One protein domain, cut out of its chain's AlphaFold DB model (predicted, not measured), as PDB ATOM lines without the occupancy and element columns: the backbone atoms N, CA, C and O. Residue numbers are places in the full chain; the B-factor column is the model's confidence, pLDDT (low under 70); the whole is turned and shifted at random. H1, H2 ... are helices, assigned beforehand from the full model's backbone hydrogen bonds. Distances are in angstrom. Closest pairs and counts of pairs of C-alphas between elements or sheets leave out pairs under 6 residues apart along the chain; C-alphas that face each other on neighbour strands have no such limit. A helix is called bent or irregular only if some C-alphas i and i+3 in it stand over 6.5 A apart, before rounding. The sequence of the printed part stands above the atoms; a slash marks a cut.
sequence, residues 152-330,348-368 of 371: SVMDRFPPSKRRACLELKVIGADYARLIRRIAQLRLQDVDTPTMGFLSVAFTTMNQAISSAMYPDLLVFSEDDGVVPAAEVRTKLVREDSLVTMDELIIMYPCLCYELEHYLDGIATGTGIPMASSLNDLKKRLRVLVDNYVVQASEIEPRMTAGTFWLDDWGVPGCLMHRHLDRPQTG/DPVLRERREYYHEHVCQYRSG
ATOM      1  N   SER A 152      59.413 -23.087  38.070       73.94
ATOM      2  CA  SER A 152      60.667 -23.329  38.783       73.94
ATOM      3  C   SER A 152      60.884 -24.796  39.175       73.94
ATOM      4  O   SER A 152      62.018 -25.269  39.170       73.94
ATOM      5  N   VAL A 153      59.815 -25.544  39.468       79.56
ATOM      6  CA  VAL A 153      59.891 -26.985  39.751       79.56
ATOM      7  C   VAL A 153      60.019 -27.772  38.452       79.56
ATOM      8  O   VAL A 153      60.844 -28.677  38.365       79.56
ATOM      9  N   MET A 154      59.264 -27.396  37.415       82.12
ATOM     10  CA  MET A 154      59.342 -28.047  36.102       82.12
ATOM     11  C   MET A 154      60.728 -27.917  35.463       82.12
ATOM     12  O   MET A 154      61.165 -28.825  34.753       82.12
ATOM     13  N   ASP A 155      61.435 -26.820  35.736       82.75
ATOM     14  CA  ASP A 155      62.785 -26.597  35.232       82.75
ATOM     15  C   ASP A 155      63.833 -27.541  35.834       82.75
ATOM     16  O   ASP A 155      64.856 -27.788  35.190       82.75
ATOM     17  N   ARG A 156      63.554 -28.145  37.001       83.19
ATOM     18  CA  ARG A 156      64.418 -29.161  37.629       83.19
ATOM     19  C   ARG A 156      64.443 -30.467  36.840       83.19
ATOM     20  O   ARG A 156      65.428 -31.200  36.900       83.19
ATOM     21  N   PHE A 157      63.383 -30.761  36.087       87.69
ATOM     22  CA  PHE A 157      63.326 -31.980  35.294       87.69
ATOM     23  C   PHE A 157      64.101 -31.829  33.976       87.69
ATOM     24  O   PHE A 157      63.978 -30.802  33.288       87.69
ATOM     25  N   PRO A 158      64.835 -32.877  33.552       89.19
ATOM     26  CA  PRO A 158      65.422 -32.937  32.221       89.19
ATOM     27  C   PRO A 158      64.359 -32.704  31.134       89.19
ATOM     28  O   PRO A 158      63.246 -33.218  31.273       89.19
ATOM     29  N   PRO A 159      64.674 -32.005  30.025       88.44
ATOM     30  CA  PRO A 159      63.707 -31.727  28.958       88.44
ATOM     31  C   PRO A 159      62.962 -32.965  28.442       88.44
ATOM     32  O   PRO A 159      61.765 -32.889  28.176       88.44
ATOM     33  N   SER A 160      63.636 -34.120  28.383       89.69
ATOM     34  CA  SER A 160      63.048 -35.404  27.981       89.69
ATOM     35  C   SER A 160      61.935 -35.902  28.909       89.69
ATOM     36  O   SER A 160      61.055 -36.629  28.462       89.69
ATOM     37  N   LYS A 161      61.945 -35.498  30.184       92.38
ATOM     38  CA  LYS A 161      60.985 -35.925  31.212       92.38
ATOM     39  C   LYS A 161      59.899 -34.885  31.499       92.38
ATOM     40  O   LYS A 161      58.869 -35.222  32.078       92.38
ATOM     41  N   ARG A 162      60.083 -33.630  31.068       91.62
ATOM     42  CA  ARG A 162      59.119 -32.538  31.305       91.62
ATOM     43  C   ARG A 162      57.741 -32.845  30.727       91.62
ATOM     44  O   ARG A 162      56.748 -32.609  31.404       91.62
ATOM     45  N   ARG A 163      57.685 -33.398  29.510       91.50
ATOM     46  CA  ARG A 163      56.417 -33.792  28.877       91.50
ATOM     47  C   ARG A 163      55.688 -34.835  29.721       91.50
ATOM     48  O   ARG A 163      54.562 -34.588  30.116       91.50
ATOM     49  N   ALA A 164      56.362 -35.931  30.064       93.00
ATOM     50  CA  ALA A 164      55.818 -36.992  30.910       93.00
ATOM     51  C   ALA A 164      55.272 -36.447  32.245       93.00
ATOM     52  O   ALA A 164      54.156 -36.766  32.641       93.00
ATOM     53  N   CYS A 165      56.009 -35.545  32.901       92.06
ATOM     54  CA  CYS A 165      55.549 -34.895  34.129       92.06
ATOM     55  C   CYS A 165      54.291 -34.035  33.920       92.06
ATOM     56  O   CYS A 165      53.393 -34.066  34.761       92.06
ATOM     57  N   LEU A 166      54.205 -33.275  32.823       90.88
ATOM     58  CA  LEU A 166      53.012 -32.482  32.506       90.88
ATOM     59  C   LEU A 166      51.790 -33.373  32.260       90.88
ATOM     60  O   LEU A 166      50.721 -33.062  32.776       90.88
ATOM     61  N   GLU A 167      51.954 -34.482  31.542       93.19
ATOM     62  CA  GLU A 167      50.866 -35.433  31.273       93.19
ATOM     63  C   GLU A 167      50.345 -36.061  32.574       93.19
ATOM     64  O   GLU A 167      49.139 -36.066  32.820       93.19
ATOM     65  N   LEU A 168      51.235 -36.481  33.484       94.12
ATOM     66  CA  LEU A 168      50.825 -36.968  34.808       94.12
ATOM     67  C   LEU A 168      50.071 -35.901  35.614       94.12
ATOM     68  O   LEU A 168      49.075 -36.215  36.269       94.12
ATOM     69  N   LYS A 169      50.499 -34.634  35.560       91.38
ATOM     70  CA  LYS A 169      49.773 -33.533  36.215       91.38
ATOM     71  C   LYS A 169      48.375 -33.334  35.628       91.38
ATOM     72  O   LYS A 169      47.446 -33.072  36.387       91.38
ATOM     73  N   VAL A 170      48.225 -33.448  34.307       91.50
ATOM     74  CA  VAL A 170      46.921 -33.359  33.631       91.50
ATOM     75  C   VAL A 170      46.016 -34.502  34.083       91.50
ATOM     76  O   VAL A 170      44.918 -34.235  34.562       91.50
ATOM     77  N   ILE A 171      46.505 -35.744  34.041       93.88
ATOM     78  CA  ILE A 171      45.771 -36.929  34.512       93.88
ATOM     79  C   ILE A 171      45.305 -36.746  35.966       93.88
ATOM     80  O   ILE A 171      44.121 -36.901  36.265       93.88
ATOM     81  N   GLY A 172      46.211 -36.352  36.869       91.44
ATOM     82  CA  GLY A 172      45.888 -36.154  38.286       91.44
ATOM     83  C   GLY A 172      44.828 -35.069  38.513       91.44
ATOM     84  O   GLY A 172      43.872 -35.270  39.263       91.44
ATOM     85  N   ALA A 173      44.942 -33.931  37.823       88.56
ATOM     86  CA  ALA A 173      43.981 -32.835  37.945       88.56
ATOM     87  C   ALA A 173      42.614 -33.156  37.335       88.56
ATOM     88  O   ALA A 173      41.581 -32.762  37.885       88.56
ATOM     89  N   ASP A 174      42.590 -33.881  36.221       91.25
ATOM     90  CA  ASP A 174      41.360 -34.367  35.605       91.25
ATOM     91  C   ASP A 174      40.639 -35.334  36.540       91.25
ATOM     92  O   ASP A 174      39.429 -35.197  36.744       91.25
ATOM     93  N   TYR A 175      41.383 -36.230  37.193       92.44
ATOM     94  CA  TYR A 175      40.814 -37.178  38.140       92.44
ATOM     95  C   TYR A 175      40.267 -36.450  39.364       92.44
ATOM     96  O   TYR A 175      39.146 -36.699  39.798       92.44
ATOM     97  N   ALA A 176      40.995 -35.453  39.865       87.94
ATOM     98  CA  ALA A 176      40.519 -34.600  40.944       87.94
ATOM     99  C   ALA A 176      39.201 -33.886  40.605       87.94
ATOM    100  O   ALA A 176      38.322 -33.746  41.457       87.94
ATOM    101  N   ARG A 177      39.057 -33.406  39.360       87.62
ATOM    102  CA  ARG A 177      37.809 -32.798  38.880       87.62
ATOM    103  C   ARG A 177      36.679 -33.821  38.847       87.62
ATOM    104  O   ARG A 177      35.579 -33.478  39.267       87.62
ATOM    105  N   LEU A 178      36.946 -35.042  38.386       88.06
ATOM    106  CA  LEU A 178      35.973 -36.135  38.387       88.06
ATOM    107  C   LEU A 178      35.504 -36.463  39.809       88.06
ATOM    108  O   LEU A 178      34.304 -36.448  40.070       88.06
ATOM    109  N   ILE A 179      36.429 -36.670  40.748       86.06
ATOM    110  CA  ILE A 179      36.077 -36.994  42.136       86.06
ATOM    111  C   ILE A 179      35.281 -35.871  42.802       86.06
ATOM    112  O   ILE A 179      34.282 -36.153  43.456       86.06
ATOM    113  N   ARG A 180      35.644 -34.598  42.583       82.19
ATOM    114  CA  ARG A 180      34.845 -33.463  43.080       82.19
ATOM    115  C   ARG A 180      33.432 -33.438  42.502       82.19
ATOM    116  O   ARG A 180      32.495 -33.172  43.242       82.19
ATOM    117  N   ARG A 181      33.259 -33.727  41.205       82.12
ATOM    118  CA  ARG A 181      31.918 -33.825  40.601       82.12
ATOM    119  C   ARG A 181      31.098 -34.938  41.250       82.12
ATOM    120  O   ARG A 181      29.930 -34.719  41.552       82.12
ATOM    121  N   ILE A 182      31.710 -36.101  41.485       79.12
ATOM    122  CA  ILE A 182      31.056 -37.236  42.149       79.12
ATOM    123  C   ILE A 182      30.658 -36.855  43.581       79.12
ATOM    124  O   ILE A 182      29.504 -37.049  43.955       79.12
ATOM    125  N   ALA A 183      31.572 -36.259  44.352       76.44
ATOM    126  CA  ALA A 183      31.313 -35.842  45.727       76.44
ATOM    127  C   ALA A 183      30.178 -34.807  45.815       76.44
ATOM    128  O   ALA A 183      29.199 -35.023  46.524       76.44
ATOM    129  N   GLN A 184      30.242 -33.736  45.018       73.25
ATOM    130  CA  GLN A 184      29.270 -32.637  45.069       73.25
ATOM    131  C   GLN A 184      27.865 -33.028  44.607       73.25
ATOM    132  O   GLN A 184      26.882 -32.476  45.097       73.25
ATOM    133  N   LEU A 185      27.758 -33.929  43.628       67.25
ATOM    134  CA  LEU A 185      26.475 -34.248  43.006       67.25
ATOM    135  C   LEU A 185      25.823 -35.509  43.584       67.25
ATOM    136  O   LEU A 185      24.627 -35.687  43.373       67.25
ATOM    137  N   ARG A 186      26.588 -36.409  44.228       64.38
ATOM    138  CA  ARG A 186      26.170 -37.818  44.411       64.38
ATOM    139  C   ARG A 186      26.652 -38.480  45.697       64.38
ATOM    140  O   ARG A 186      26.639 -39.706  45.784       64.38
ATOM    141  N   LEU A 187      27.071 -37.708  46.701       61.66
ATOM    142  CA  LEU A 187      27.607 -38.259  47.954       61.66
ATOM    143  C   LEU A 187      26.660 -39.262  48.645       61.66
ATOM    144  O   LEU A 187      27.124 -40.125  49.383       61.66
ATOM    145  N   GLN A 188      25.345 -39.144  48.422       64.88
ATOM    146  CA  GLN A 188      24.340 -40.045  49.000       64.88
ATOM    147  C   GLN A 188      24.080 -41.312  48.172       64.88
ATOM    148  O   GLN A 188      23.583 -42.291  48.725       64.88
ATOM    149  N   ASP A 189      24.440 -41.319  46.885       70.50
ATOM    150  CA  ASP A 189      24.135 -42.418  45.956       70.50
ATOM    151  C   ASP A 189      25.305 -43.397  45.785       70.50
ATOM    152  O   ASP A 189      25.121 -44.524  45.324       70.50
ATOM    153  N   VAL A 190      26.523 -42.974  46.140       75.62
ATOM    154  CA  VAL A 190      27.729 -43.804  46.059       75.62
ATOM    155  C   VAL A 190      28.044 -44.385  47.431       75.62
ATOM    156  O   VAL A 190      28.200 -43.657  48.411       75.62
ATOM    157  N   ASP A 191      28.176 -45.708  47.505       77.06
ATOM    158  CA  ASP A 191      28.518 -46.381  48.752       77.06
ATOM    159  C   ASP A 191      29.888 -45.926  49.295       77.06
ATOM    160  O   ASP A 191      30.819 -45.579  48.558       77.06
ATOM    161  N   THR A 192      30.018 -45.925  50.625       76.94
ATOM    162  CA  THR A 192      31.228 -45.448  51.307       76.94
ATOM    163  C   THR A 192      32.499 -46.213  50.908       76.94
ATOM    164  O   THR A 192      33.516 -45.548  50.693       76.94
ATOM    165  N   PRO A 193      32.498 -47.557  50.772       81.75
ATOM    166  CA  PRO A 193      33.654 -48.289  50.247       81.75
ATOM    167  C   PRO A 193      34.114 -47.800  48.869       81.75
ATOM    168  O   PRO A 193      35.308 -47.599  48.648       81.75
ATOM    169  N   THR A 194      33.185 -47.545  47.948       84.56
ATOM    170  CA  THR A 194      33.493 -47.030  46.611       84.56
ATOM    171  C   THR A 194      34.085 -45.625  46.673       84.56
ATOM    172  O   THR A 194      35.141 -45.394  46.083       84.56
ATOM    173  N   MET A 195      33.501 -44.705  47.446       83.19
ATOM    174  CA  MET A 195      34.088 -43.370  47.635       83.19
ATOM    175  C   MET A 195      35.468 -43.414  48.298       83.19
ATOM    176  O   MET A 195      36.366 -42.655  47.917       83.19
ATOM    177  N   GLY A 196      35.669 -44.319  49.257       81.69
ATOM    178  CA  GLY A 196      36.971 -44.547  49.879       81.69
ATOM    179  C   GLY A 196      38.004 -45.041  48.869       81.69
ATOM    180  O   GLY A 196      39.090 -44.473  48.787       81.69
ATOM    181  N   PHE A 197      37.647 -46.014  48.027       87.38
ATOM    182  CA  PHE A 197      38.512 -46.516  46.956       87.38
ATOM    183  C   PHE A 197      38.925 -45.411  45.970       87.38
ATOM    184  O   PHE A 197      40.102 -45.273  45.635       87.38
ATOM    185  N   LEU A 198      37.968 -44.590  45.533       88.88
ATOM    186  CA  LEU A 198      38.227 -43.457  44.645       88.88
ATOM    187  C   LEU A 198      39.133 -42.399  45.300       88.88
ATOM    188  O   LEU A 198      40.015 -41.832  44.655       88.88
ATOM    189  N   SER A 199      38.961 -42.172  46.602       86.69
ATOM    190  CA  SER A 199      39.810 -41.256  47.370       86.69
ATOM    191  C   SER A 199      41.235 -41.790  47.520       86.69
ATOM    192  O   SER A 199      42.184 -41.027  47.374       86.69
ATOM    193  N   VAL A 200      41.405 -43.103  47.734       89.00
ATOM    194  CA  VAL A 200      42.724 -43.760  47.753       89.00
ATOM    195  C   VAL A 200      43.450 -43.546  46.429       89.00
ATOM    196  O   VAL A 200      44.614 -43.143  46.431       89.00
ATOM    197  N   ALA A 201      42.764 -43.759  45.302       92.31
ATOM    198  CA  ALA A 201      43.326 -43.518  43.975       92.31
ATOM    199  C   ALA A 201      43.772 -42.055  43.801       92.31
ATOM    200  O   ALA A 201      44.897 -41.802  43.369       92.31
ATOM    201  N   PHE A 202      42.926 -41.096  44.196       90.25
ATOM    202  CA  PHE A 202      43.235 -39.665  44.131       90.25
ATOM    203  C   PHE A 202      44.465 -39.293  44.969       90.25
ATOM    204  O   PHE A 202      45.422 -38.730  44.436       90.25
ATOM    205  N   THR A 203      44.464 -39.644  46.260       87.38
ATOM    206  CA  THR A 203      45.580 -39.355  47.168       87.38
ATOM    207  C   THR A 203      46.875 -39.983  46.660       87.38
ATOM    208  O   THR A 203      47.905 -39.315  46.650       87.38
ATOM    209  N   THR A 204      46.828 -41.236  46.198       91.56
ATOM    210  CA  THR A 204      48.008 -41.953  45.692       91.56
ATOM    211  C   THR A 204      48.634 -41.224  44.503       91.56
ATOM    212  O   THR A 204      49.840 -40.974  44.496       91.56
ATOM    213  N   MET A 205      47.826 -40.809  43.519       93.25
ATOM    214  CA  MET A 205      48.324 -40.053  42.364       93.25
ATOM    215  C   MET A 205      48.909 -38.696  42.774       93.25
ATOM    216  O   MET A 205      50.007 -38.347  42.335       93.25
ATOM    217  N   ASN A 206      48.234 -37.959  43.662       90.19
ATOM    218  CA  ASN A 206      48.728 -36.667  44.146       90.19
ATOM    219  C   ASN A 206      50.041 -36.792  44.918       90.19
ATOM    220  O   ASN A 206      50.949 -35.983  44.727       90.19
ATOM    221  N   GLN A 207      50.161 -37.790  45.790       89.81
ATOM    222  CA  GLN A 207      51.378 -38.021  46.562       89.81
ATOM    223  C   GLN A 207      52.535 -38.452  45.666       89.81
ATOM    224  O   GLN A 207      53.647 -37.972  45.868       89.81
ATOM    225  N   ALA A 208      52.278 -39.276  44.647       93.19
ATOM    226  CA  ALA A 208      53.289 -39.660  43.668       93.19
ATOM    227  C   ALA A 208      53.822 -38.446  42.900       93.19
ATOM    228  O   ALA A 208      55.015 -38.153  42.962       93.19
ATOM    229  N   ILE A 209      52.952 -37.665  42.249       92.00
ATOM    230  CA  ILE A 209      53.420 -36.498  41.487       92.00
ATOM    231  C   ILE A 209      54.059 -35.437  42.390       92.00
ATOM    232  O   ILE A 209      55.064 -34.834  42.018       92.00
ATOM    233  N   SER A 210      53.540 -35.247  43.605       89.81
ATOM    234  CA  SER A 210      54.114 -34.295  44.557       89.81
ATOM    235  C   SER A 210      55.469 -34.766  45.079       89.81
ATOM    236  O   SER A 210      56.380 -33.952  45.185       89.81
ATOM    237  N   SER A 211      55.650 -36.061  45.356       91.50
ATOM    238  CA  SER A 211      56.946 -36.617  45.768       91.50
ATOM    239  C   SER A 211      57.959 -36.583  44.620       91.50
ATOM    240  O   SER A 211      59.128 -36.311  44.862       91.50
ATOM    241  N   ALA A 212      57.526 -36.717  43.362       91.94
ATOM    242  CA  ALA A 212      58.391 -36.465  42.209       91.94
ATOM    243  C   ALA A 212      58.788 -34.978  42.077       91.94
ATOM    244  O   ALA A 212      59.913 -34.661  41.703       91.94
ATOM    245  N   MET A 213      57.880 -34.050  42.393       88.88
ATOM    246  CA  MET A 213      58.130 -32.600  42.361       88.88
ATOM    247  C   MET A 213      58.973 -32.095  43.543       88.88
ATOM    248  O   MET A 213      59.741 -31.138  43.398       88.88
ATOM    249  N   TYR A 214      58.845 -32.735  44.705       88.56
ATOM    250  CA  TYR A 214      59.466 -32.339  45.969       88.56
ATOM    251  C   TYR A 214      60.083 -33.546  46.706       88.56
ATOM    252  O   TYR A 214      59.703 -33.825  47.848       88.56
ATOM    253  N   PRO A 215      61.047 -34.261  46.093       89.12
ATOM    254  CA  PRO A 215      61.569 -35.528  46.622       89.12
ATOM    255  C   PRO A 215      62.290 -35.376  47.964       89.12
ATOM    256  O   PRO A 215      62.288 -36.291  48.777       89.12
ATOM    257  N   ASP A 216      62.863 -34.201  48.227       86.62
ATOM    258  CA  ASP A 216      63.585 -33.917  49.472       86.62
ATOM    259  C   ASP A 216      62.642 -33.544  50.634       86.62
ATOM    260  O   ASP A 216      63.072 -33.435  51.783       86.62
ATOM    261  N   LEU A 217      61.356 -33.328  50.342       86.94
ATOM    262  CA  LEU A 217      60.361 -32.885  51.313       86.94
ATOM    263  C   LEU A 217      59.304 -33.955  51.598       86.94
ATOM    264  O   LEU A 217      58.950 -34.180  52.755       86.94
ATOM    265  N   LEU A 218      58.820 -34.624  50.553       88.00
ATOM    266  CA  LEU A 218      57.859 -35.719  50.638       88.00
ATOM    267  C   LEU A 218      58.594 -37.054  50.680       88.00
ATOM    268  O   LEU A 218      58.807 -37.695  49.645       88.00
ATOM    269  N   VAL A 219      58.968 -37.438  51.900       86.81
ATOM    270  CA  VAL A 219      59.704 -38.667  52.190       86.81
ATOM    271  C   VAL A 219      58.802 -39.648  52.928       86.81
ATOM    272  O   VAL A 219      58.438 -39.413  54.080       86.81
ATOM    273  N   PHE A 220      58.477 -40.749  52.262       87.25
ATOM    274  CA  PHE A 220      57.798 -41.896  52.844       87.25
ATOM    275  C   PHE A 220      58.826 -42.963  53.234       87.25
ATOM    276  O   PHE A 220      59.829 -43.174  52.552       87.25
ATOM    277  N   SER A 221      58.575 -43.602  54.365       84.25
ATOM    278  CA  SER A 221      59.369 -44.663  54.981       84.25
ATOM    279  C   SER A 221      58.582 -45.972  55.000       84.25
ATOM    280  O   SER A 221      57.374 -45.975  54.766       84.25
ATOM    281  N   GLU A 222      59.256 -47.083  55.305       75.56
ATOM    282  CA  GLU A 222      58.615 -48.404  55.429       75.56
ATOM    283  C   GLU A 222      57.465 -48.397  56.458       75.56
ATOM    284  O   GLU A 222      56.452 -49.056  56.247       75.56
ATOM    285  N   ASP A 223      57.568 -47.555  57.493       78.75
ATOM    286  CA  ASP A 223      56.556 -47.380  58.546       78.75
ATOM    287  C   ASP A 223      55.285 -46.631  58.084       78.75
ATOM    288  O   ASP A 223      54.334 -46.487  58.853       78.75
ATOM    289  N   ASP A 224      55.260 -46.081  56.864       78.25
ATOM    290  CA  ASP A 224      54.118 -45.305  56.359       78.25
ATOM    291  C   ASP A 224      53.086 -46.183  55.619       78.25
ATOM    292  O   ASP A 224      52.135 -45.666  55.041       78.25
ATOM    293  N   GLY A 225      53.242 -47.514  55.620       80.19
ATOM    294  CA  GLY A 225      52.256 -48.453  55.064       80.19
ATOM    295  C   GLY A 225      52.097 -48.408  53.535       80.19
ATOM    296  O   GLY A 225      51.187 -49.043  52.986       80.19
ATOM    297  N   VAL A 226      52.975 -47.679  52.840       88.19
ATOM    298  CA  VAL A 226      53.002 -47.551  51.378       88.19
ATOM    299  C   VAL A 226      53.898 -48.616  50.746       88.19
ATOM    300  O   VAL A 226      54.961 -48.945  51.260       88.19
ATOM    301  N   VAL A 227      53.476 -49.153  49.604       92.38
ATOM    302  CA  VAL A 227      54.255 -50.084  48.781       92.38
ATOM    303  C   VAL A 227      55.124 -49.273  47.813       92.38
ATOM    304  O   VAL A 227      54.563 -48.576  46.960       92.38
ATOM    305  N   PRO A 228      56.465 -49.346  47.896       94.81
ATOM    306  CA  PRO A 228      57.356 -48.544  47.060       94.81
ATOM    307  C   PRO A 228      57.155 -48.772  45.557       94.81
ATOM    308  O   PRO A 228      56.901 -49.892  45.107       94.81
ATOM    309  N   ALA A 229      57.368 -47.730  44.747       96.62
ATOM    310  CA  ALA A 229      57.190 -47.785  43.292       96.62
ATOM    311  C   ALA A 229      57.982 -48.921  42.606       96.62
ATOM    312  O   ALA A 229      57.509 -49.512  41.634       96.62
ATOM    313  N   ALA A 230      59.163 -49.278  43.123       96.19
ATOM    314  CA  ALA A 230      59.971 -50.384  42.603       96.19
ATOM    315  C   ALA A 230      59.289 -51.758  42.769       96.19
ATOM    316  O   ALA A 230      59.339 -52.604  41.866       96.19
ATOM    317  N   GLU A 231      58.615 -51.976  43.898       96.56
ATOM    318  CA  GLU A 231      57.837 -53.190  44.145       96.56
ATOM    319  C   GLU A 231      56.575 -53.214  43.282       96.56
ATOM    320  O   GLU A 231      56.276 -54.233  42.653       96.56
ATOM    321  N   VAL A 232      55.891 -52.069  43.161       97.38
ATOM    322  CA  VAL A 232      54.733 -51.904  42.266       97.38
ATOM    323  C   VAL A 232      55.117 -52.235  40.821       97.38
ATOM    324  O   VAL A 232      54.435 -53.022  40.165       97.38
ATOM    325  N   ARG A 233      56.257 -51.728  40.338       98.00
ATOM    326  CA  ARG A 233      56.790 -52.047  39.005       98.00
ATOM    327  C   ARG A 233      57.032 -53.542  38.834       98.00
ATOM    328  O   ARG A 233      56.632 -54.115  37.826       98.00
ATOM    329  N   THR A 234      57.667 -54.183  39.814       98.00
ATOM    330  CA  THR A 234      57.950 -55.627  39.776       98.00
ATOM    331  C   THR A 234      56.660 -56.442  39.677       98.00
ATOM    332  O   THR A 234      56.572 -57.378  38.879       98.00
ATOM    333  N   LYS A 235      55.634 -56.053  40.440       97.62
ATOM    334  CA  LYS A 235      54.302 -56.655  40.384       97.62
ATOM    335  C   LYS A 235      53.659 -56.486  39.002       97.62
ATOM    336  O   LYS A 235      53.218 -57.482  38.434       97.62
ATOM    337  N   LEU A 236      53.653 -55.272  38.449       98.00
ATOM    338  CA  LEU A 236      53.063 -54.981  37.137       98.00
ATOM    339  C   LEU A 236      53.745 -55.749  35.998       98.00
ATOM    340  O   LEU A 236      53.058 -56.260  35.121       98.00
ATOM    341  N   VAL A 237      55.077 -55.880  36.031       97.88
ATOM    342  CA  VAL A 237      55.832 -56.686  35.052       97.88
ATOM    343  C   VAL A 237      55.432 -58.156  35.129       97.88
ATOM    344  O   VAL A 237      55.186 -58.788  34.109       97.88
ATOM    345  N   ARG A 238      55.342 -58.711  36.342       97.69
ATOM    346  CA  ARG A 238      54.938 -60.108  36.553       97.69
ATOM    347  C   ARG A 238      53.509 -60.377  36.072       97.69
ATOM    348  O   ARG A 238      53.209 -61.489  35.653       97.69
ATOM    349  N   GLU A 239      52.638 -59.380  36.173       97.06
ATOM    350  CA  GLU A 239      51.227 -59.447  35.783       97.06
ATOM    351  C   GLU A 239      50.983 -59.022  34.322       97.06
ATOM    352  O   GLU A 239      49.826 -58.903  33.925       97.06
ATOM    353  N   ASP A 240      52.043 -58.780  33.539       97.06
ATOM    354  CA  ASP A 240      51.977 -58.292  32.148       97.06
ATOM    355  C   ASP A 240      51.047 -57.070  31.988       97.06
ATOM    356  O   ASP A 240      50.267 -56.943  31.051       97.06
ATOM    357  N   SER A 241      51.078 -56.193  32.994       97.62
ATOM    358  CA  SER A 241      50.187 -55.032  33.138       97.62
ATOM    359  C   SER A 241      50.962 -53.714  33.252       97.62
ATOM    360  O   SER A 241      50.370 -52.670  33.543       97.62
ATOM    361  N   LEU A 242      52.289 -53.752  33.080       98.00
ATOM    362  CA  LEU A 242      53.118 -52.553  33.010       98.00
ATOM    363  C   LEU A 242      52.888 -51.870  31.662       98.00
ATOM    364  O   LEU A 242      53.107 -52.486  30.622       98.00
ATOM    365  N   VAL A 243      52.507 -50.598  31.696       97.31
ATOM    366  CA  VAL A 243      52.273 -49.790  30.501       97.31
ATOM    367  C   VAL A 243      53.225 -48.603  30.432       97.31
ATOM    368  O   VAL A 243      53.719 -48.090  31.441       97.31
ATOM    369  N   THR A 244      53.481 -48.167  29.209       96.88
ATOM    370  CA  THR A 244      54.228 -46.954  28.881       96.88
ATOM    371  C   THR A 244      53.414 -45.694  29.186       96.88
ATOM    372  O   THR A 244      52.194 -45.738  29.355       96.88
ATOM    373  N   MET A 245      54.081 -44.537  29.212       96.19
ATOM    374  CA  MET A 245      53.405 -43.245  29.364       96.19
ATOM    375  C   MET A 245      52.346 -43.000  28.273       96.19
ATOM    376  O   MET A 245      51.253 -42.535  28.581       96.19
ATOM    377  N   ASP A 246      52.637 -43.336  27.014       96.38
ATOM    378  CA  ASP A 246      51.695 -43.127  25.904       96.38
ATOM    379  C   ASP A 246      50.443 -44.006  26.054       96.38
ATOM    380  O   ASP A 246      49.320 -43.543  25.849       96.38
ATOM    381  N   GLU A 247      50.612 -45.257  26.482       97.25
ATOM    382  CA  GLU A 247      49.494 -46.151  26.792       97.25
ATOM    383  C   GLU A 247      48.680 -45.642  27.986       97.25
ATOM    384  O   GLU A 247      47.451 -45.652  27.928       97.25
ATOM    385  N   LEU A 248      49.332 -45.126  29.035       96.50
ATOM    386  CA  LEU A 248      48.654 -44.528  30.188       96.50
ATOM    387  C   LEU A 248      47.776 -43.333  29.774       96.50
ATOM    388  O   LEU A 248      46.624 -43.237  30.204       96.50
ATOM    389  N   ILE A 249      48.295 -42.463  28.899       95.62
ATOM    390  CA  ILE A 249      47.572 -41.311  28.332       95.62
ATOM    391  C   ILE A 249      46.344 -41.764  27.532       95.62
ATOM    392  O   ILE A 249      45.304 -41.111  27.585       95.62
ATOM    393  N   ILE A 250      46.434 -42.885  26.813       95.50
ATOM    394  CA  ILE A 250      45.315 -43.444  26.038       95.50
ATOM    395  C   ILE A 250      44.282 -44.114  26.954       95.50
ATOM    396  O   ILE A 250      43.078 -43.946  26.761       95.50
ATOM    397  N   MET A 251      44.732 -44.869  27.958       94.50
ATOM    398  CA  MET A 251      43.860 -45.619  28.865       94.50
ATOM    399  C   MET A 251      43.022 -44.708  29.766       94.50
ATOM    400  O   MET A 251      41.862 -45.019  30.049       94.50
ATOM    401  N   TYR A 252      43.610 -43.605  30.231       95.62
ATOM    402  CA  TYR A 252      43.009 -42.746  31.245       95.62
ATOM    403  C   TYR A 252      41.639 -42.159  30.840       95.62
ATOM    404  O   TYR A 252      40.671 -42.387  31.574       95.62
ATOM    405  N   PRO A 253      41.483 -41.483  29.682       94.69
ATOM    406  CA  PRO A 253      40.201 -40.898  29.289       94.69
ATOM    407  C   PRO A 253      39.085 -41.936  29.147       94.69
ATOM    408  O   PRO A 253      37.959 -41.682  29.573       94.69
ATOM    409  N   CYS A 254      39.394 -43.115  28.591       92.56
ATOM    410  CA  CYS A 254      38.427 -44.200  28.434       92.56
ATOM    411  C   CYS A 254      37.914 -44.690  29.790       92.56
ATOM    412  O   CYS A 254      36.706 -44.803  29.989       92.56
ATOM    413  N   LEU A 255      38.820 -44.924  30.743       93.94
ATOM    414  CA  LEU A 255      38.436 -45.378  32.073       93.94
ATOM    415  C   LEU A 255      37.609 -44.327  32.822       93.94
ATOM    416  O   LEU A 255      36.614 -44.674  33.452       93.94
ATOM    417  N   CYS A 256      37.996 -43.051  32.752       91.50
ATOM    418  CA  CYS A 256      37.240 -41.975  33.388       91.50
ATOM    419  C   CYS A 256      35.836 -41.828  32.806       91.50
ATOM    420  O   CYS A 256      34.892 -41.659  33.570       91.50
ATOM    421  N   TYR A 257      35.697 -41.938  31.483       90.94
ATOM    422  CA  TYR A 257      34.394 -41.917  30.828       90.94
ATOM    423  C   TYR A 257      33.504 -43.072  31.300       90.94
ATOM    424  O   TYR A 257      32.358 -42.848  31.677       90.94
ATOM    425  N   GLU A 258      34.030 -44.299  31.338       91.12
ATOM    426  CA  GLU A 258      33.273 -45.459  31.822       91.12
ATOM    427  C   GLU A 258      32.898 -45.335  33.304       91.12
ATOM    428  O   GLU A 258      31.789 -45.701  33.687       91.12
ATOM    429  N   LEU A 259      33.797 -44.801  34.138       89.50
ATOM    430  CA  LEU A 259      33.545 -44.592  35.562       89.50
ATOM    431  C   LEU A 259      32.459 -43.535  35.795       89.50
ATOM    432  O   LEU A 259      31.542 -43.766  36.580       89.50
ATOM    433  N   GLU A 260      32.539 -42.399  35.100       87.81
ATOM    434  CA  GLU A 260      31.525 -41.340  35.158       87.81
ATOM    435  C   GLU A 260      30.174 -41.870  34.667       87.81
ATOM    436  O   GLU A 260      29.173 -41.720  35.358       87.81
ATOM    437  N   HIS A 261      30.157 -42.609  33.553       85.81
ATOM    438  CA  HIS A 261      28.934 -43.196  33.013       85.81
ATOM    439  C   HIS A 261      28.320 -44.253  33.949       85.81
ATOM    440  O   HIS A 261      27.106 -44.276  34.151       85.81
ATOM    441  N   TYR A 262      29.140 -45.109  34.565       86.00
ATOM    442  CA  TYR A 262      28.670 -46.104  35.532       86.00
ATOM    443  C   TYR A 262      27.992 -45.441  36.737       86.00
ATOM    444  O   TYR A 262      26.891 -45.829  37.133       86.00
ATOM    445  N   LEU A 263      28.621 -44.401  37.289       81.50
ATOM    446  CA  LEU A 263      28.073 -43.626  38.404       81.50
ATOM    447  C   LEU A 263      26.848 -42.795  37.983       81.50
ATOM    448  O   LEU A 263      25.937 -42.593  38.791       81.50
ATOM    449  N   ASP A 264      26.789 -42.368  36.715       80.38
ATOM    450  CA  ASP A 264      25.604 -41.788  36.078       80.38
ATOM    451  C   ASP A 264      24.412 -42.733  36.121       80.38
ATOM    452  O   ASP A 264      23.366 -42.357  36.651       80.38
ATOM    453  N   GLY A 265      24.606 -43.967  35.651       77.50
ATOM    454  CA  GLY A 265      23.567 -44.991  35.599       77.50
ATOM    455  C   GLY A 265      23.005 -45.389  36.966       77.50
ATOM    456  O   GLY A 265      21.812 -45.685  37.059       77.50
ATOM    457  N   ILE A 266      23.827 -45.360  38.026       74.31
ATOM    458  CA  ILE A 266      23.365 -45.605  39.403       74.31
ATOM    459  C   ILE A 266      22.356 -44.535  39.831       74.31
ATOM    460  O   ILE A 266      21.258 -44.880  40.266       74.31
ATOM    461  N   ALA A 267      22.690 -43.250  39.678       69.44
ATOM    462  CA  ALA A 267      21.835 -42.173  40.185       69.44
ATOM    463  C   ALA A 267      20.543 -42.000  39.373       69.44
ATOM    464  O   ALA A 267      19.503 -41.634  39.913       69.44
ATOM    465  N   THR A 268      20.583 -42.264  38.064       72.31
ATOM    466  CA  THR A 268      19.400 -42.145  37.199       72.31
ATOM    467  C   THR A 268      18.490 -43.373  37.256       72.31
ATOM    468  O   THR A 268      17.413 -43.352  36.658       72.31
ATOM    469  N   GLY A 269      18.910 -44.460  37.918       67.06
ATOM    470  CA  GLY A 269      18.190 -45.738  37.938       67.06
ATOM    471  C   GLY A 269      18.022 -46.362  36.549       67.06
ATOM    472  O   GLY A 269      17.241 -47.299  36.363       67.06
ATOM    473  N   THR A 270      18.727 -45.838  35.543       62.16
ATOM    474  CA  THR A 270      18.677 -46.360  34.185       62.16
ATOM    475  C   THR A 270      19.537 -47.610  34.163       62.16
ATOM    476  O   THR A 270      20.758 -47.516  34.081       62.16
ATOM    477  N   GLY A 271      18.903 -48.783  34.242       54.84
ATOM    478  CA  GLY A 271      19.534 -50.103  34.121       54.84
ATOM    479  C   GLY A 271      20.108 -50.389  32.728       54.84
ATOM    480  O   GLY A 271      19.916 -51.480  32.195       54.84
ATOM    481  N   ILE A 272      20.762 -49.402  32.108       56.81
ATOM    482  CA  ILE A 272      21.502 -49.568  30.864       56.81
ATOM    483  C   ILE A 272      22.621 -50.570  31.165       56.81
ATOM    484  O   ILE A 272      23.390 -50.345  32.104       56.81
ATOM    485  N   PRO A 273      22.721 -51.681  30.415       55.19
ATOM    486  CA  PRO A 273      23.793 -52.640  30.611       55.19
ATOM    487  C   PRO A 273      25.128 -51.945  30.343       55.19
ATOM    488  O   PRO A 273      25.459 -51.624  29.203       55.19
ATOM    489  N   MET A 274      25.882 -51.683  31.407       64.75
ATOM    490  CA  MET A 274      27.257 -51.212  31.300       64.75
ATOM    491  C   MET A 274      28.122 -52.352  30.768       64.75
ATOM    492  O   MET A 274      27.956 -53.503  31.176       64.75
ATOM    493  N   ALA A 275      29.061 -52.034  29.876       65.44
ATOM    494  CA  ALA A 275      30.025 -53.012  29.371       65.44
ATOM    495  C   ALA A 275      30.926 -53.570  30.493       65.44
ATOM    496  O   ALA A 275      31.349 -54.724  30.427       65.44
ATOM    497  N   SER A 276      31.161 -52.768  31.537       80.31
ATOM    498  CA  SER A 276      32.066 -53.064  32.648       80.31
ATOM    499  C   SER A 276      31.310 -53.042  33.982       80.31
ATOM    500  O   SER A 276      30.495 -52.156  34.240       80.31
ATOM    501  N   SER A 277      31.592 -54.009  34.861       88.19
ATOM    502  CA  SER A 277      31.100 -53.988  36.249       88.19
ATOM    503  C   SER A 277      31.905 -53.002  37.108       88.19
ATOM    504  O   SER A 277      33.062 -52.725  36.794       88.19
ATOM    505  N   LEU A 278      31.362 -52.532  38.242       87.38
ATOM    506  CA  LEU A 278      32.110 -51.670  39.177       87.38
ATOM    507  C   LEU A 278      33.434 -52.294  39.625       87.38
ATOM    508  O   LEU A 278      34.444 -51.605  39.714       87.38
ATOM    509  N   ASN A 279      33.447 -53.602  39.884       89.56
ATOM    510  CA  ASN A 279      34.657 -54.310  40.299       89.56
ATOM    511  C   ASN A 279      35.709 -54.350  39.184       89.56
ATOM    512  O   ASN A 279      36.902 -54.242  39.467       89.56
ATOM    513  N   ASP A 280      35.278 -54.458  37.925       92.50
ATOM    514  CA  ASP A 280      36.176 -54.354  36.774       92.50
ATOM    515  C   ASP A 280      36.762 -52.939  36.652       92.50
ATOM    516  O   ASP A 280      37.978 -52.776  36.551       92.50
ATOM    517  N   LEU A 281      35.920 -51.908  36.792       93.06
ATOM    518  CA  LEU A 281      36.355 -50.508  36.788       93.06
ATOM    519  C   LEU A 281      37.328 -50.205  37.935       93.06
ATOM    520  O   LEU A 281      38.379 -49.608  37.699       93.06
ATOM    521  N   LYS A 282      37.044 -50.672  39.160       92.69
ATOM    522  CA  LYS A 282      37.957 -50.572  40.312       92.69
ATOM    523  C   LYS A 282      39.294 -51.256  40.012       92.69
ATOM    524  O   LYS A 282      40.350 -50.675  40.257       92.69
ATOM    525  N   LYS A 283      39.282 -52.464  39.436       94.44
ATOM    526  CA  LYS A 283      40.508 -53.194  39.072       94.44
ATOM    527  C   LYS A 283      41.333 -52.436  38.029       94.44
ATOM    528  O   LYS A 283      42.540 -52.282  38.210       94.44
ATOM    529  N   ARG A 284      40.697 -51.932  36.971       95.69
ATOM    530  CA  ARG A 284      41.358 -51.137  35.922       95.69
ATOM    531  C   ARG A 284      41.913 -49.823  36.467       95.69
ATOM    532  O   ARG A 284      43.033 -49.458  36.127       95.69
ATOM    533  N   LEU A 285      41.183 -49.159  37.364       96.38
ATOM    534  CA  LEU A 285      41.651 -47.955  38.049       96.38
ATOM    535  C   LEU A 285      42.857 -48.235  38.943       96.38
ATOM    536  O   LEU A 285      43.817 -47.471  38.912       96.38
ATOM    537  N   ARG A 286      42.865 -49.355  39.675       96.50
ATOM    538  CA  ARG A 286      44.040 -49.785  40.443       96.50
ATOM    539  C   ARG A 286      45.264 -49.964  39.543       96.50
ATOM    540  O   ARG A 286      46.318 -49.435  39.870       96.50
ATOM    541  N   VAL A 287      45.129 -50.653  38.406       97.00
ATOM    542  CA  VAL A 287      46.236 -50.836  37.444       97.00
ATOM    543  C   VAL A 287      46.710 -49.498  36.875       97.00
ATOM    544  O   VAL A 287      47.914 -49.278  36.753       97.00
ATOM    545  N   LEU A 288      45.785 -48.589  36.561       98.00
ATOM    546  CA  LEU A 288      46.114 -47.249  36.078       98.00
ATOM    547  C   LEU A 288      46.916 -46.455  37.114       98.00
ATOM    548  O   LEU A 288      47.936 -45.865  36.773       98.00
ATOM    549  N   VAL A 289      46.486 -46.464  38.377       97.81
ATOM    550  CA  VAL A 289      47.169 -45.764  39.473       97.81
ATOM    551  C   VAL A 289      48.522 -46.407  39.783       97.81
ATOM    552  O   VAL A 289      49.505 -45.686  39.933       97.81
ATOM    553  N   ASP A 290      48.612 -47.740  39.813       98.25
ATOM    554  CA  ASP A 290      49.883 -48.455  39.985       98.25
ATOM    555  C   ASP A 290      50.886 -48.033  38.886       98.25
ATOM    556  O   ASP A 290      52.031 -47.689  39.186       98.25
ATOM    557  N   ASN A 291      50.449 -47.959  37.622       98.44
ATOM    558  CA  ASN A 291      51.281 -47.472  36.519       98.44
ATOM    559  C   ASN A 291      51.609 -45.977  36.633       98.44
ATOM    560  O   ASN A 291      52.747 -45.595  36.380       98.44
ATOM    561  N   TYR A 292      50.665 -45.135  37.061       98.12
ATOM    562  CA  TYR A 292      50.903 -43.709  37.311       98.12
ATOM    563  C   TYR A 292      52.063 -43.500  38.294       98.12
ATOM    564  O   TYR A 292      52.961 -42.697  38.035       98.12
ATOM    565  N   VAL A 293      52.081 -44.253  39.400       97.81
ATOM    566  CA  VAL A 293      53.163 -44.197  40.395       97.81
ATOM    567  C   VAL A 293      54.494 -44.646  39.791       97.81
ATOM    568  O   VAL A 293      55.512 -43.983  39.993       97.81
ATOM    569  N   VAL A 294      54.510 -45.726  39.004       98.12
ATOM    570  CA  VAL A 294      55.736 -46.172  38.323       98.12
ATOM    571  C   VAL A 294      56.253 -45.100  37.365       98.12
ATOM    572  O   VAL A 294      57.428 -44.745  37.436       98.12
ATOM    573  N   GLN A 295      55.386 -44.512  36.543       97.69
ATOM    574  CA  GLN A 295      55.759 -43.443  35.616       97.69
ATOM    575  C   GLN A 295      56.289 -42.192  36.345       97.69
ATOM    576  O   GLN A 295      57.261 -41.577  35.902       97.69
ATOM    577  N   ALA A 296      55.719 -41.836  37.502       96.19
ATOM    578  CA  ALA A 296      56.243 -40.761  38.347       96.19
ATOM    579  C   ALA A 296      57.664 -41.074  38.864       96.19
ATOM    580  O   ALA A 296      58.543 -40.209  38.814       96.19
ATOM    581  N   SER A 297      57.923 -42.323  39.272       96.88
ATOM    582  CA  SER A 297      59.257 -42.769  39.709       96.88
ATOM    583  C   SER A 297      60.290 -42.790  38.575       96.88
ATOM    584  O   SER A 297      61.472 -42.528  38.795       96.88
ATOM    585  N   GLU A 298      59.860 -43.044  37.335       96.00
ATOM    586  CA  GLU A 298      60.741 -42.964  36.167       96.00
ATOM    587  C   GLU A 298      61.159 -41.518  35.881       96.00
ATOM    588  O   GLU A 298      62.275 -41.271  35.409       96.00
ATOM    589  N   ILE A 299      60.309 -40.538  36.209       94.81
ATOM    590  CA  ILE A 299      60.628 -39.113  36.095       94.81
ATOM    591  C   ILE A 299      61.642 -38.697  37.172       94.81
ATOM    592  O   ILE A 299      62.706 -38.167  36.827       94.81
ATOM    593  N   GLU A 300      61.369 -38.989  38.442       95.00
ATOM    594  CA  GLU A 300      62.246 -38.686  39.583       95.00
ATOM    595  C   GLU A 300      62.485 -39.951  40.425       95.00
ATOM    596  O   GLU A 300      61.662 -40.291  41.276       95.00
ATOM    597  N   PRO A 301      63.621 -40.646  40.228       94.25
ATOM    598  CA  PRO A 301      63.928 -41.879  40.953       94.25
ATOM    599  C   PRO A 301      64.117 -41.712  42.466       94.25
ATOM    600  O   PRO A 301      64.111 -42.712  43.178       94.25
ATOM    601  N   ARG A 302      64.311 -40.482  42.969       93.62
ATOM    602  CA  ARG A 302      64.361 -40.203  44.417       93.62
ATOM    603  C   ARG A 302      62.977 -40.134  45.066       93.62
ATOM    604  O   ARG A 302      62.897 -40.024  46.285       93.62
ATOM    605  N   MET A 303      61.903 -40.163  44.275       93.25
ATOM    606  CA  MET A 303      60.539 -40.232  44.783       93.25
ATOM    607  C   MET A 303      60.379 -41.457  45.691       93.25
ATOM    608  O   MET A 303      60.754 -42.568  45.324       93.25
ATOM    609  N   THR A 304      59.788 -41.253  46.863       93.00
ATOM    610  CA  THR A 304      59.553 -42.323  47.851       93.00
ATOM    611  C   THR A 304      58.079 -42.683  47.990       93.00
ATOM    612  O   THR A 304      57.752 -43.696  48.604       93.00
ATOM    613  N   ALA A 305      57.183 -41.882  47.405       91.44
ATOM    614  CA  ALA A 305      55.767 -42.210  47.341       91.44
ATOM    615  C   ALA A 305      55.537 -43.559  46.645       91.44
ATOM    616  O   ALA A 305      56.254 -43.958  45.723       91.44
ATOM    617  N   GLY A 306      54.502 -44.250  47.100       92.69
ATOM    618  CA  GLY A 306      54.142 -45.583  46.655       92.69
ATOM    619  C   GLY A 306      52.642 -45.716  46.461       92.69
ATOM    620  O   GLY A 306      51.913 -44.724  46.474       92.69
ATOM    621  N   THR A 307      52.171 -46.948  46.311       92.56
ATOM    622  CA  THR A 307      50.736 -47.238  46.333       92.56
ATOM    623  C   THR A 307      50.366 -47.843  47.672       92.56
ATOM    624  O   THR A 307      51.137 -48.578  48.280       92.56
ATOM    625  N   PHE A 308      49.172 -47.558  48.159       88.50
ATOM    626  CA  PHE A 308      48.602 -48.308  49.265       88.50
ATOM    627  C   PHE A 308      47.170 -48.626  48.876       88.50
ATOM    628  O   PHE A 308      46.434 -47.792  48.355       88.50
ATOM    629  N   TRP A 309      46.788 -49.873  49.087       87.75
ATOM    630  CA  TRP A 309      45.460 -50.342  48.760       87.75
ATOM    631  C   TRP A 309      44.894 -51.047  49.979       87.75
ATOM    632  O   TRP A 309      45.562 -51.881  50.592       87.75
ATOM    633  N   LEU A 310      43.661 -50.689  50.312       78.25
ATOM    634  CA  LEU A 310      42.859 -51.350  51.327       78.25
ATOM    635  C   LEU A 310      41.790 -52.183  50.622       78.25
ATOM    636  O   LEU A 310      41.282 -51.786  49.568       78.25
ATOM    637  N   ASP A 311      41.475 -53.342  51.189       71.56
ATOM    638  CA  ASP A 311      40.317 -54.119  50.757       71.56
ATOM    639  C   ASP A 311      39.026 -53.380  51.137       71.56
ATOM    640  O   ASP A 311      39.044 -52.524  52.023       71.56
ATOM    641  N   ASP A 312      37.896 -53.705  50.501       65.19
ATOM    642  CA  ASP A 312      36.617 -53.019  50.765       65.19
ATOM    643  C   ASP A 312      36.204 -53.100  52.258       65.19
ATOM    644  O   ASP A 312      35.538 -52.199  52.761       65.19
ATOM    645  N   TRP A 313      36.653 -54.135  52.984       57.78
ATOM    646  CA  TRP A 313      36.511 -54.280  54.445       57.78
ATOM    647  C   TRP A 313      37.519 -53.448  55.249       57.78
ATOM    648  O   TRP A 313      37.238 -53.018  56.366       57.78
ATOM    649  N   GLY A 314      38.704 -53.236  54.676       56.16
ATOM    650  CA  GLY A 314      39.820 -52.518  55.279       56.16
ATOM    651  C   GLY A 314      39.742 -51.007  55.106       56.16
ATOM    652  O   GLY A 314      40.426 -50.312  55.846       56.16
ATOM    653  N   VAL A 315      38.922 -50.501  54.173       58.66
ATOM    654  CA  VAL A 315      38.449 -49.111  54.148       58.66
ATOM    655  C   VAL A 315      37.402 -49.020  55.254       58.66
ATOM    656  O   VAL A 315      36.244 -49.370  55.013       58.66
ATOM    657  N   PRO A 316      37.754 -48.593  56.483       51.53
ATOM    658  CA  PRO A 316      36.751 -48.426  57.520       51.53
ATOM    659  C   PRO A 316      35.878 -47.325  56.958       51.53
ATOM    660  O   PRO A 316      36.405 -46.229  56.748       51.53
ATOM    661  N   GLY A 317      34.634 -47.647  56.576       48.84
ATOM    662  CA  GLY A 317      33.797 -46.732  55.809       48.84
ATOM    663  C   GLY A 317      33.922 -45.371  56.456       48.84
ATOM    664  O   GLY A 317      33.542 -45.270  57.611       48.84
ATOM    665  N   CYS A 318      34.614 -44.422  55.804       50.84
ATOM    666  CA  CYS A 318      35.047 -43.158  56.411       50.84
ATOM    667  C   CYS A 318      33.777 -42.601  57.049       50.84
ATOM    668  O   CYS A 318      32.818 -42.354  56.324       50.84
ATOM    669  N   LEU A 319      33.706 -42.665  58.390       44.62
ATOM    670  CA  LEU A 319      32.462 -42.872  59.145       44.62
ATOM    671  C   LEU A 319      31.657 -41.574  59.200       44.62
ATOM    672  O   LEU A 319      31.385 -41.055  60.274       44.62
ATOM    673  N   MET A 320      31.283 -41.046  58.037       37.34
ATOM    674  CA  MET A 320      30.493 -39.841  57.851       37.34
ATOM    675  C   MET A 320      29.266 -39.897  58.762       37.34
ATOM    676  O   MET A 320      29.027 -38.978  59.527       37.34
ATOM    677  N   HIS A 321      28.579 -41.042  58.811       36.75
ATOM    678  CA  HIS A 321      27.405 -41.226  59.663       36.75
ATOM    679  C   HIS A 321      27.731 -41.214  61.167       36.75
ATOM    680  O   HIS A 321      27.011 -40.579  61.922       36.75
ATOM    681  N   ARG A 322      28.848 -41.805  61.628       40.81
ATOM    682  CA  ARG A 322      29.196 -41.791  63.071       40.81
ATOM    683  C   ARG A 322      29.922 -40.525  63.534       40.81
ATOM    684  O   ARG A 322      30.049 -40.318  64.739       40.81
ATOM    685  N   HIS A 323      30.450 -39.731  62.605       40.84
ATOM    686  CA  HIS A 323      30.989 -38.401  62.883       40.84
ATOM    687  C   HIS A 323      29.898 -37.325  62.858       40.84
ATOM    688  O   HIS A 323      30.071 -36.319  63.525       40.84
ATOM    689  N   LEU A 324      28.797 -37.531  62.126       38.50
ATOM    690  CA  LEU A 324      27.632 -36.635  62.110       38.50
ATOM    691  C   LEU A 324      26.582 -37.007  63.168       38.50
ATOM    692  O   LEU A 324      25.831 -36.145  63.625       38.50
ATOM    693  N   ASP A 325      26.542 -38.269  63.604       41.19
ATOM    694  CA  ASP A 325      25.781 -38.663  64.782       41.19
ATOM    695  C   ASP A 325      26.415 -38.005  66.009       41.19
ATOM    696  O   ASP A 325      27.386 -38.503  66.587       41.19
ATOM    697  N   ARG A 326      25.843 -36.863  66.412       41.66
ATOM    698  CA  ARG A 326      26.094 -36.220  67.705       41.66
ATOM    699  C   ARG A 326      26.174 -37.334  68.753       41.66
ATOM    700  O   ARG A 326      25.212 -38.105  68.844       41.66
ATOM    701  N   PRO A 327      27.278 -37.489  69.508       41.56
ATOM    702  CA  PRO A 327      27.415 -38.615  70.417       41.56
ATOM    703  C   PRO A 327      26.269 -38.557  71.426       41.56
ATOM    704  O   PRO A 327      26.282 -37.739  72.341       41.56
ATOM    705  N   GLN A 328      25.263 -39.426  71.262       39.75
ATOM    706  CA  GLN A 328      24.070 -39.440  72.120       39.75
ATOM    707  C   GLN A 328      24.433 -39.735  73.586       39.75
ATOM    708  O   GLN A 328      23.626 -39.529  74.487       39.75
ATOM    709  N   THR A 329      25.661 -40.198  73.830       37.16
ATOM    710  CA  THR A 329      26.208 -40.553  75.138       37.16
ATOM    711  C   THR A 329      27.718 -40.293  75.219       37.16
ATOM    712  O   THR A 329      28.473 -41.198  75.530       37.16
ATOM    713  N   GLY A 330      28.204 -39.076  74.930       38.00
ATOM    714  CA  GLY A 330      29.546 -38.606  75.355       38.00
ATOM    715  C   GLY A 330      30.786 -39.429  74.937       38.00
ATOM    716  O   GLY A 330      31.898 -39.112  75.350       38.00
ATOM    717  N   ASP A 348      47.111 -57.668  62.665       74.69
ATOM    718  CA  ASP A 348      48.063 -57.511  61.563       74.69
ATOM    719  C   ASP A 348      48.653 -56.086  61.584       74.69
ATOM    720  O   ASP A 348      47.932 -55.111  61.327       74.69
ATOM    721  N   PRO A 349      49.957 -55.934  61.887       74.75
ATOM    722  CA  PRO A 349      50.590 -54.624  61.978       74.75
ATOM    723  C   PRO A 349      50.547 -53.852  60.653       74.75
ATOM    724  O   PRO A 349      50.362 -52.636  60.684       74.75
ATOM    725  N   VAL A 350      50.626 -54.536  59.506       74.44
ATOM    726  CA  VAL A 350      50.647 -53.905  58.176       74.44
ATOM    727  C   VAL A 350      49.271 -53.346  57.824       74.44
ATOM    728  O   VAL A 350      49.148 -52.229  57.316       74.44
ATOM    729  N   LEU A 351      48.206 -54.101  58.112       74.56
ATOM    730  CA  LEU A 351      46.838 -53.623  57.896       74.56
ATOM    731  C   LEU A 351      46.504 -52.447  58.816       74.56
ATOM    732  O   LEU A 351      45.858 -51.494  58.375       74.56
ATOM    733  N   ARG A 352      46.977 -52.476  60.068       76.44
ATOM    734  CA  ARG A 352      46.822 -51.354  60.999       76.44
ATOM    735  C   ARG A 352      47.502 -50.090  60.474       76.44
ATOM    736  O   ARG A 352      46.853 -49.052  60.414       76.44
ATOM    737  N   GLU A 353      48.759 -50.176  60.045       76.31
ATOM    738  CA  GLU A 353      49.503 -49.030  59.499       76.31
ATOM    739  C   GLU A 353      48.814 -48.436  58.267       76.31
ATOM    740  O   GLU A 353      48.628 -47.222  58.182       76.31
ATOM    741  N   ARG A 354      48.322 -49.277  57.351       79.06
ATOM    742  CA  ARG A 354      47.555 -48.809  56.184       79.06
ATOM    743  C   ARG A 354      46.239 -48.132  56.561       79.06
ATOM    744  O   ARG A 354      45.850 -47.161  55.910       79.06
ATOM    745  N   ARG A 355      45.545 -48.610  57.601       77.94
ATOM    746  CA  ARG A 355      44.337 -47.949  58.125       77.94
ATOM    747  C   ARG A 355      44.664 -46.590  58.737       77.94
ATOM    748  O   ARG A 355      43.970 -45.615  58.454       77.94
ATOM    749  N   GLU A 356      45.717 -46.507  59.544       78.75
ATOM    750  CA  GLU A 356      46.182 -45.242  60.123       78.75
ATOM    751  C   GLU A 356      46.571 -44.245  59.020       78.75
ATOM    752  O   GLU A 356      46.114 -43.100  59.044       78.75
ATOM    753  N   TYR A 357      47.305 -44.700  57.999       80.44
ATOM    754  CA  TYR A 357      47.656 -43.903  56.824       80.44
ATOM    755  C   TYR A 357      46.422 -43.377  56.087       80.44
ATOM    756  O   TYR A 357      46.326 -42.185  55.789       80.44
ATOM    757  N   TYR A 358      45.440 -44.249  55.835       80.19
ATOM    758  CA  TYR A 358      44.180 -43.858  55.211       80.19
ATOM    759  C   TYR A 358      43.467 -42.766  56.014       80.19
ATOM    760  O   TYR A 358      43.000 -41.771  55.459       80.19
ATOM    761  N   HIS A 359      43.405 -42.913  57.333       77.50
ATOM    762  CA  HIS A 359      42.774 -41.922  58.190       77.50
ATOM    763  C   HIS A 359      43.481 -40.561  58.171       77.50
ATOM    764  O   HIS A 359      42.791 -39.543  58.255       77.50
ATOM    765  N   GLU A 360      44.807 -40.531  58.045       78.94
ATOM    766  CA  GLU A 360      45.576 -39.284  58.036       78.94
ATOM    767  C   GLU A 360      45.616 -38.572  56.689       78.94
ATOM    768  O   GLU A 360      45.649 -37.345  56.634       78.94
ATOM    769  N   HIS A 361      45.703 -39.339  55.606       78.50
ATOM    770  CA  HIS A 361      46.100 -38.813  54.303       78.50
ATOM    771  C   HIS A 361      45.035 -39.011  53.224       78.50
ATOM    772  O   HIS A 361      45.253 -38.616  52.081       78.50
ATOM    773  N   VAL A 362      43.898 -39.631  53.546       76.25
ATOM    774  CA  VAL A 362      42.882 -40.001  52.545       76.25
ATOM    775  C   VAL A 362      41.467 -39.683  53.009       76.25
ATOM    776  O   VAL A 362      40.666 -39.170  52.230       76.25
ATOM    777  N   CYS A 363      41.121 -40.015  54.257       74.50
ATOM    778  CA  CYS A 363      39.744 -39.906  54.737       74.50
ATOM    779  C   CYS A 363      39.308 -38.443  54.814       74.50
ATOM    780  O   CYS A 363      39.724 -37.686  55.696       74.50
ATOM    781  N   GLN A 364      38.393 -38.106  53.912       63.41
ATOM    782  CA  GLN A 364      37.776 -36.804  53.703       63.41
ATOM    783  C   GLN A 364      37.423 -36.059  54.987       63.41
ATOM    784  O   GLN A 364      37.942 -34.974  55.250       63.41
ATOM    785  N   TYR A 365      36.682 -36.708  55.874       59.59
ATOM    786  CA  TYR A 365      36.192 -36.068  57.093       59.59
ATOM    787  C   TYR A 365      37.255 -35.854  58.168       59.59
ATOM    788  O   TYR A 365      37.144 -34.927  58.963       59.59
ATOM    789  N   ARG A 366      38.287 -36.704  58.220       62.59
ATOM    790  CA  ARG A 366      39.289 -36.647  59.297       62.59
ATOM    791  C   ARG A 366      40.472 -35.768  58.942       62.59
ATOM    792  O   ARG A 366      41.026 -35.071  59.783       62.59
ATOM    793  N   SER A 367      40.891 -35.848  57.694       57.06
ATOM    794  CA  SER A 367      42.103 -35.184  57.245       57.06
ATOM    795  C   SER A 367      41.815 -33.912  56.453       57.06
ATOM    796  O   SER A 367      42.721 -33.096  56.263       57.06
ATOM    797  N   GLY A 368      40.533 -33.666  56.161       47.81
ATOM    798  CA  GLY A 368      40.033 -32.474  55.488       47.81
ATOM    799  C   GLY A 368      39.934 -32.617  53.986       47.81
ATOM    800  O   GLY A 368      39.936 -31.597  53.307       47.81
TER     801      GLY A 368
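What this domain is: This is residues 152 to 330 and 348 to 368 of the 371 residues of an uncharacterized protein of Fonsecaea monophora (UniProt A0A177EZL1). Four long helices, H1, H2, H4 and H5, lie side by side in an up-and-down bundle, with the short helix H3 packed steeply on H5. On another side of the bundle, H7 crosses near H2 at about a right angle and turns a corner into the short H8, while residues 325 to 330, after the small H6, stick out as a free tail. The printed part has 200 residues with eight named helices, H1 to H8 in chain order, and no named strand; its class is all helix. It is compact, with a radius of gyration of the C-alphas of 17.5 A and spans of 55 by 44 by 36 A.

Where its parts are: H1, the longest helix, is residues 159 to 186, 41.0 A from first to last C-alpha, beginning with C-alpha 159 at (63.707, -31.727, 28.958). H2 is residues 192 to 213, 31.1 A; H4 is residues 245 to 268, 34.9 A; H5 is residues 278 to 299, 31.3 A, ending with C-alpha 299 at (60.628, -39.113, 36.095). H3 is residues 229 to 238, H6 residues 320 to 324, H7 residues 349 to 361, 18.1 A, and H8 residues 364 to 368, ending with C-alpha 368 at (40.033, -32.474, 55.488). H1 and H4 are only just irregular: C-alphas 160 and 163 are 6.9 A apart, C-alphas 250 and 253 6.6 A.

How they stand to each other: In the bundle, each helix runs against the one before it. H1 and H2 form a helical hairpin at a shallow tilt of 25 degrees; their closest C-alphas, Gly 172 and Met 205, are 6.1 A apart. H1 touches H4, the same way at a shallow tilt of 4 degrees, closest at C-alphas Ala 164 and Met 245, 6.9 A. H5 is the hub, touching H1, H2, H3 and H4. It touches H1 with residues 292 to 299 alone, closest at C-alphas Lys 161 and Ile 299, 5.8 A. H2 and H5 run the same way at a shallow tilt of 10 degrees, closest at C-alphas Ala 208 and Val 293, 5.6 A. H4 and H5 form the second helical hairpin, closest at C-alphas Leu 259 and Leu 281, 6.7 A. H2 and H4 are apart. H3 touches H5 at a steep tilt of 57 degrees, closest at C-alphas Ala 229 and Val 294, 5.4 A. H7 is close to but not clearly touching H2, about perpendicular at 80 degrees, with C-alphas Thr 203 and His 361 closest at 7.2 A. H7 and H8 touch only at the corner by their link, closest at C-alphas Glu 360 and Ser 367, 5.4 A. H6 touches no helix but is near H8, with C-alphas Met 320 and Tyr 365 closest at 6.9 A. Every O i to N i+4 pair is within hydrogen-bond range in H2, H3, H5, H6, H7 and H8; H1 has 22 of 24 and H4 18 of 20.

The domain as a whole: The C-alphas farthest apart, Pro 159 and Thr 329, are 60.1 A apart. Residues 331 to 347 are not printed, and C-alphas 330 and 348 are 29.8 A apart across this cut. The links H2 to H3 and H5 to H6 are long; residues 227 to 228 in the one pair antiparallel with residues 306 to 307 in the other. Mean pLDDT of the printed part is 82.2, with values under 70 at residues 185 to 188, 267, 269 to 275, 312 to 330 and 364 to 368.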